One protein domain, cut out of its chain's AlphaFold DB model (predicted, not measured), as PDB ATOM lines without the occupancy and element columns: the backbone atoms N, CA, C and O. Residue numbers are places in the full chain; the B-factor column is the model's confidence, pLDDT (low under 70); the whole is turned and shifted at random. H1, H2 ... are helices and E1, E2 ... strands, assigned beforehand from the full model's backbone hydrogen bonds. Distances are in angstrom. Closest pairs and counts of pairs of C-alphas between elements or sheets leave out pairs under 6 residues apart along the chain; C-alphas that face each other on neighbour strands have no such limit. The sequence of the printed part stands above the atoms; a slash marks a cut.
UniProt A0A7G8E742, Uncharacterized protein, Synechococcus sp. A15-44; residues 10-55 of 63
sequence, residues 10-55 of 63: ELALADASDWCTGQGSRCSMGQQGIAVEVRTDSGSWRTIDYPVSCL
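What this domain is: This is residues 10 to 55 of the 63 residues of an uncharacterized protein of Synechococcus sp. A15-44 (UniProt A0A7G8E742). An elongated model with a two-stranded hairpin, E1 and E2, at one end and the helix H1, the short helix H2 and a long loop at the other. The loop, residues 22 to 35, folds back from the end of H1 to the start of E1, and the length runs from its Arg 26 to Ser 42 in the hairpin's turn. The printed part has 46 residues, with two named helices and two named strands in the order H1, E1, E2, H2; the sheet has the order E1 - E2, antiparallel, and the class is mixed, helices and strands. The whole is only just loose, close to compact, with a radius of gyration of the C-alphas of 11.5 A, and spans 36 by 22 by 14 A.

How they stand to each other: The strands E1, residues 36 to 39, and E2, residues 45 to 49, form a hairpin and are antiparallel neighbours, with 146 degrees between their directions. The C-alphas of Glu 37 and Thr 47 face each other at 4.2 A. N 36 and O 49 are within hydrogen-bond range at 2.9 A, as are N 46 and O 38 at 2.9 A. The helix H1, residues 10 to 21, comes nearest to E1 where the C-alphas of Ala 12 and Val 36, their closest, are 6.6 A apart. H1 and E2 are only just apart, their closest C-alphas being 8.3 A from each other. H1 touches the helix H2, residues 52 to 55, with residues 17 to 21 alone; the closest C-alphas are those of Cys 20 and Cys 54, 5.4 A. E1 and H2 are apart. In H1 every O i to N i+4 pair is within hydrogen-bond range; H2 is too short for such a pair, and its one O i to N i+3 pair is within range.

Where its parts are: E1 runs from C-alpha 36 at (-28.304, 10.119, -19.887) to C-alpha 39, 10.4 A. E2 runs from Trp 45 to Asp 49, 12.3 A. H1, 12 residues, begins at C-alpha 10 at (-30.423, 11.744, -29.614) and is 16.4 A long, ending at Thr 21. H2 has four residues and measures 4.9 A from Val 52 to Leu 55, whose C-alpha is at (-35.506, 19.449, -14.624).

The domain as a whole: The two C-alphas farthest apart are those of Arg 26 and Ser 42, 35.7 A. The printed part has no cut. The link from H1 to E1, 14 residues, is long; those from E1 to E2 and from E2 to H2 are tight. The mean pLDDT of the printed part is 83.3; residues 29 to 30 and residue 32 are under 70.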
ATOM      1  N   GLU A  10     -29.110  11.218 -29.255       90.00
ATOM      2  CA  GLU A  10     -30.423  11.744 -29.614       90.00
ATOM      3  C   GLU A  10     -31.551  10.763 -29.267       90.00
ATOM      4  O   GLU A  10     -32.566  11.182 -28.714       90.00
ATOM      5  N   LEU A  11     -31.365   9.462 -29.532       90.00
ATOM      6  CA  LEU A  11     -32.342   8.431 -29.162       90.00
ATOM      7  C   LEU A  11     -32.476   8.296 -27.641       90.00
ATOM      8  O   LEU A  11     -33.593   8.238 -27.132       90.00
ATOM      9  N   ALA A  12     -31.355   8.311 -26.915       88.50
ATOM     10  CA  ALA A  12     -31.374   8.242 -25.455       88.50
ATOM     11  C   ALA A  12     -32.096   9.452 -24.835       88.50
ATOM     12  O   ALA A  12     -32.883   9.302 -23.900       88.50
ATOM     13  N   LEU A  13     -31.864  10.654 -25.374       88.19
ATOM     14  CA  LEU A  13     -32.519  11.883 -24.922       88.19
ATOM     15  C   LEU A  13     -34.015  11.910 -25.259       88.19
ATOM     16  O   LEU A  13     -34.806  12.375 -24.433       88.19
ATOM     17  N   ALA A  14     -34.407  11.416 -26.436       89.06
ATOM     18  CA  ALA A  14     -35.809  11.328 -26.839       89.06
ATOM     19  C   ALA A  14     -36.599  10.419 -25.887       89.06
ATOM     20  O   ALA A  14     -37.571  10.872 -25.278       89.06
ATOM     21  N   ASP A  15     -36.118   9.196 -25.656       88.38
ATOM     22  CA  ASP A  15     -36.772   8.242 -24.755       88.38
ATOM     23  C   ASP A  15     -36.800   8.749 -23.305       88.38
ATOM     24  O   ASP A  15     -37.807   8.606 -22.602       88.38
ATOM     25  N   ALA A  16     -35.723   9.395 -22.847       86.00
ATOM     26  CA  ALA A  16     -35.682   9.970 -21.507       86.00
ATOM     27  C   ALA A  16     -36.689  11.124 -21.340       86.00
ATOM     28  O   ALA A  16     -37.350  11.239 -20.302       86.00
ATOM     29  N   SER A  17     -36.871  11.943 -22.379       85.75
ATOM     30  CA  SER A  17     -37.885  12.999 -22.396       85.75
ATOM     31  C   SER A  17     -39.313  12.439 -22.432       85.75
ATOM     32  O   SER A  17     -40.185  12.915 -21.693       85.75
ATOM     33  N   ASP A  18     -39.556  11.401 -23.233       87.75
ATOM     34  CA  ASP A  18     -40.850  10.712 -23.306       87.75
ATOM     35  C   ASP A  18     -41.211  10.063 -21.967       87.75
ATOM     36  O   ASP A  18     -42.355  10.143 -21.506       87.75
ATOM     37  N   TRP A  19     -40.230   9.489 -21.268       86.38
ATOM     38  CA  TRP A  19     -40.437   8.998 -19.913       86.38
ATOM     39  C   TRP A  19     -40.793  10.135 -18.941       86.38
ATOM     40  O   TRP A  19     -41.774  10.005 -18.199       86.38
ATOM     41  N   CYS A  20     -40.065  11.260 -18.966       83.50
ATOM     42  CA  CYS A  20     -40.288  12.382 -18.044       83.50
ATOM     43  C   CYS A  20     -41.656  13.046 -18.215       83.50
ATOM     44  O   CYS A  20     -42.306  13.396 -17.222       83.50
ATOM     45  N   THR A  21     -42.110  13.188 -19.458       84.69
ATOM     46  CA  THR A  21     -43.428  13.750 -19.791       84.69
ATOM     47  C   THR A  21     -44.557  12.723 -19.652       84.69
ATOM     48  O   THR A  21     -45.687  13.088 -19.330       84.69
ATOM     49  N   GLY A  22     -44.248  11.437 -19.823       85.81
ATOM     50  CA  GLY A  22     -45.170  10.316 -19.689       85.81
ATOM     51  C   GLY A  22     -45.227   9.751 -18.272       85.81
ATOM     52  O   GLY A  22     -45.765  10.371 -17.355       85.81
ATOM     53  N   GLN A  23     -44.732   8.527 -18.087       81.88
ATOM     54  CA  GLN A  23     -44.876   7.776 -16.830       81.88
ATOM     55  C   GLN A  23     -44.178   8.459 -15.650       81.88
ATOM     56  O   GLN A  23     -44.757   8.544 -14.565       81.88
ATOM     57  N   GLY A  24     -42.984   9.008 -15.883       80.56
ATOM     58  CA  GLY A  24     -42.211   9.748 -14.892       80.56
ATOM     59  C   GLY A  24     -42.981  10.947 -14.348       80.56
ATOM     60  O   GLY A  24     -42.910  11.227 -13.156       80.56
ATOM     61  N   SER A  25     -43.832  11.597 -15.153       81.38
ATOM     62  CA  SER A  25     -44.640  12.742 -14.706       81.38
ATOM     63  C   SER A  25     -45.512  12.457 -13.478       81.38
ATOM     64  O   SER A  25     -45.776  13.384 -12.710       81.38
ATOM     65  N   ARG A  26     -45.886  11.187 -13.265       82.06
ATOM     66  CA  ARG A  26     -46.729  10.703 -12.161       82.06
ATOM     67  C   ARG A  26     -45.933  10.205 -10.948       82.06
ATOM     68  O   ARG A  26     -46.529   9.925  -9.913       82.06
ATOM     69  N   CYS A  27     -44.616  10.065 -11.073       78.56
ATOM     70  CA  CYS A  27     -43.727   9.647  -9.989       78.56
ATOM     71  C   CYS A  27     -43.442  10.808  -9.015       78.56
ATOM     72  O   CYS A  27     -43.702  11.968  -9.323       78.56
ATOM     73  N   SER A  28     -42.910  10.527  -7.824       75.56
ATOM     74  CA  SER A  28     -42.415  11.594  -6.936       75.56
ATOM     75  C   SER A  28     -41.132  12.225  -7.500       75.56
ATOM     76  O   SER A  28     -40.443  11.592  -8.295       75.56
ATOM     77  N   MET A  29     -40.766  13.445  -7.079       68.12
ATOM     78  CA  MET A  29     -39.554  14.126  -7.580       68.12
ATOM     79  C   MET A  29     -38.280  13.272  -7.451       68.12
ATOM     80  O   MET A  29     -37.471  13.237  -8.370       68.12
ATOM     81  N   GLY A  30     -38.125  12.513  -6.361       67.69
ATOM     82  CA  GLY A  30     -36.975  11.615  -6.177       67.69
ATOM     83  C   GLY A  30     -36.979  10.380  -7.087       67.69
ATOM     84  O   GLY A  30     -35.951   9.739  -7.256       67.69
ATOM     85  N   GLN A  31     -38.123  10.051  -7.688       71.06
ATOM     86  CA  GLN A  31     -38.309   8.941  -8.630       71.06
ATOM     87  C   GLN A  31     -38.395   9.422 -10.087       71.06
ATOM     88  O   GLN A  31     -38.551   8.605 -10.987       71.06
ATOM     89  N   GLN A  32     -38.328  10.740 -10.302       69.19
ATOM     90  CA  GLN A  32     -38.364  11.419 -11.600       69.19
ATOM     91  C   GLN A  32     -36.977  11.685 -12.185       69.19
ATOM     92  O   GLN A  32     -36.867  12.193 -13.297       69.19
ATOM     93  N   GLY A  33     -35.915  11.388 -11.439       71.25
ATOM     94  CA  GLY A  33     -34.554  11.568 -11.918       71.25
ATOM     95  C   GLY A  33     -34.225  10.535 -12.985       71.25
ATOM     96  O   GLY A  33     -34.065   9.360 -12.668       71.25
ATOM     97  N   ILE A  34     -34.092  10.984 -14.229       81.06
ATOM     98  CA  ILE A  34     -33.446  10.227 -15.296       81.06
ATOM     99  C   ILE A  34     -32.255  11.034 -15.804       81.06
ATOM    100  O   ILE A  34     -32.328  12.255 -15.959       81.06
ATOM    101  N   ALA A  35     -31.149  10.340 -16.013       82.88
ATOM    102  CA  ALA A  35     -29.910  10.886 -16.527       82.88
ATOM    103  C   ALA A  35     -29.544  10.120 -17.795       82.88
ATOM    104  O   ALA A  35     -29.789   8.914 -17.874       82.88
ATOM    105  N   VAL A  36     -28.950  10.803 -18.769       82.44
ATOM    106  CA  VAL A  36     -28.304  10.119 -19.887       82.44
ATOM    107  C   VAL A  36     -26.863   9.842 -19.500       82.44
ATOM    108  O   VAL A  36     -26.105  10.752 -19.149       82.44
ATOM    109  N   GLU A  37     -26.489   8.570 -19.559       87.88
ATOM    110  CA  GLU A  37     -25.165   8.097 -19.184       87.88
ATOM    111  C   GLU A  37     -24.471   7.427 -20.365       87.88
ATOM    112  O   GLU A  37     -25.094   6.772 -21.198       87.88
ATOM    113  N   VAL A  38     -23.148   7.563 -20.408       87.00
ATOM    114  CA  VAL A  38     -22.294   6.824 -21.341       87.00
ATOM    115  C   VAL A  38     -21.344   5.932 -20.568       87.00
ATOM    116  O   VAL A  38     -20.845   6.300 -19.498       87.00
ATOM    117  N   ARG A  39     -21.071   4.757 -21.128       90.19
ATOM    118  CA  ARG A  39     -20.059   3.849 -20.604       90.19
ATOM    119  C   ARG A  39     -18.700   4.219 -21.190       90.19
ATOM    120  O   ARG A  39     -18.542   4.258 -22.407       90.19
ATOM    121  N   THR A  40     -17.727   4.495 -20.333       87.62
ATOM    122  CA  THR A  40     -16.340   4.756 -20.730       87.62
ATOM    123  C   THR A  40     -15.643   3.472 -21.177       87.62
ATOM    124  O   THR A  40     -16.101   2.361 -20.900       87.62
ATOM    125  N   ASP A  41     -14.490   3.623 -21.823       89.62
ATOM    126  CA  ASP A  41     -13.577   2.523 -22.157       89.62
ATOM    127  C   ASP A  41     -13.128   1.725 -20.918       89.62
ATOM    128  O   ASP A  41     -13.035   0.499 -20.964       89.62
ATOM    129  N   SER A  42     -12.953   2.401 -19.780       92.38
ATOM    130  CA  SER A  42     -12.693   1.797 -18.469       92.38
ATOM    131  C   SER A  42     -13.897   1.047 -17.885       92.38
ATOM    132  O   SER A  42     -13.805   0.478 -16.797       92.38
ATOM    133  N   GLY A  43     -15.041   1.058 -18.573       89.19
ATOM    134  CA  GLY A  43     -16.278   0.406 -18.160       89.19
ATOM    135  C   GLY A  43     -17.078   1.167 -17.103       89.19
ATOM    136  O   GLY A  43     -18.085   0.634 -16.638       89.19
ATOM    137  N   SER A  44     -16.655   2.377 -16.730       91.56
ATOM    138  CA  SER A  44     -17.352   3.246 -15.778       91.56
ATOM    139  C   SER A  44     -18.507   3.980 -16.460       91.56
ATOM    140  O   SER A  44     -18.422   4.314 -17.636       91.56
ATOM    141  N   TRP A  45     -19.576   4.270 -15.726       88.06
ATOM    142  CA  TRP A  45     -20.665   5.110 -16.222       88.06
ATOM    143  C   TRP A  45     -20.417   6.568 -15.858       88.06
ATOM    144  O   TRP A  45     -19.929   6.876 -14.767       88.06
ATOM    145  N   ARG A  46     -20.713   7.466 -16.794       87.06
ATOM    146  CA  ARG A  46     -20.660   8.909 -16.570       87.06
ATOM    147  C   ARG A  46     -21.936   9.540 -17.090       87.06
ATOM    148  O   ARG A  46     -22.254   9.388 -18.267       87.06
ATOM    149  N   THR A  47     -22.610  10.293 -16.230       89.44
ATOM    150  CA  THR A  47     -23.698  11.173 -16.645       89.44
ATOM    151  C   THR A  47     -23.161  12.268 -17.555       89.44
ATOM    152  O   THR A  47     -22.169  12.927 -17.227       89.44
ATOM    153  N   ILE A  48     -23.814  12.450 -18.696       88.62
ATOM    154  CA  ILE A  48     -23.461  13.473 -19.683       88.62
ATOM    155  C   ILE A  48     -24.566  14.502 -19.882       88.62
ATOM    156  O   ILE A  48     -24.262  15.607 -20.320       88.62
ATOM    157  N   ASP A  49     -25.813  14.169 -19.536       84.69
ATOM    158  CA  ASP A  49     -26.927  15.107 -19.626       84.69
ATOM    159  C   ASP A  49     -28.104  14.713 -18.716       84.69
ATOM    160  O   ASP A  49     -28.242  13.554 -18.308       84.69
ATOM    161  N   TYR A  50     -28.968  15.685 -18.438       84.19
ATOM    162  CA  TYR A  50     -30.265  15.514 -17.790       84.19
ATOM    163  C   TYR A  50     -31.336  16.169 -18.672       84.19
ATOM    164  O   TYR A  50     -31.284  17.385 -18.872       84.19
ATOM    165  N   PRO A  51     -32.337  15.424 -19.174       84.00
ATOM    166  CA  PRO A  51     -33.328  16.014 -20.061       84.00
ATOM    167  C   PRO A  51     -34.089  17.150 -19.368       84.00
ATOM    168  O   PRO A  51     -34.579  17.011 -18.246       84.00
ATOM    169  N   VAL A  52     -34.227  18.287 -20.056       79.00
ATOM    170  CA  VAL A  52     -34.830  19.513 -19.499       79.00
ATOM    171  C   VAL A  52     -36.246  19.279 -18.967       79.00
ATOM    172  O   VAL A  52     -36.610  19.838 -17.936       79.00
ATOM    173  N   SER A  53     -37.023  18.410 -19.621       78.62
ATOM    174  CA  SER A  53     -38.383  18.025 -19.208       78.62
ATOM    175  C   SER A  53     -38.433  17.357 -17.828       78.62
ATOM    176  O   SER A  53     -39.464  17.386 -17.153       78.62
ATOM    177  N   CYS A  54     -37.312  16.802 -17.377       74.94
ATOM    178  CA  CYS A  54     -37.127  16.233 -16.048       74.94
ATOM    179  C   CYS A  54     -36.701  17.291 -15.017       74.94
ATOM    180  O   CYS A  54     -36.988  17.146 -13.831       74.94
ATOM    181  N   LEU A  55     -36.046  18.370 -15.464       72.06
ATOM    182  CA  LEU A  55     -35.506  19.449 -14.624       72.06
ATOM    183  C   LEU A  55     -36.500  20.599 -14.393       72.06
ATOM    184  O   LEU A  55     -36.414  21.320 -13.398       72.06
TER     185      LEU A  55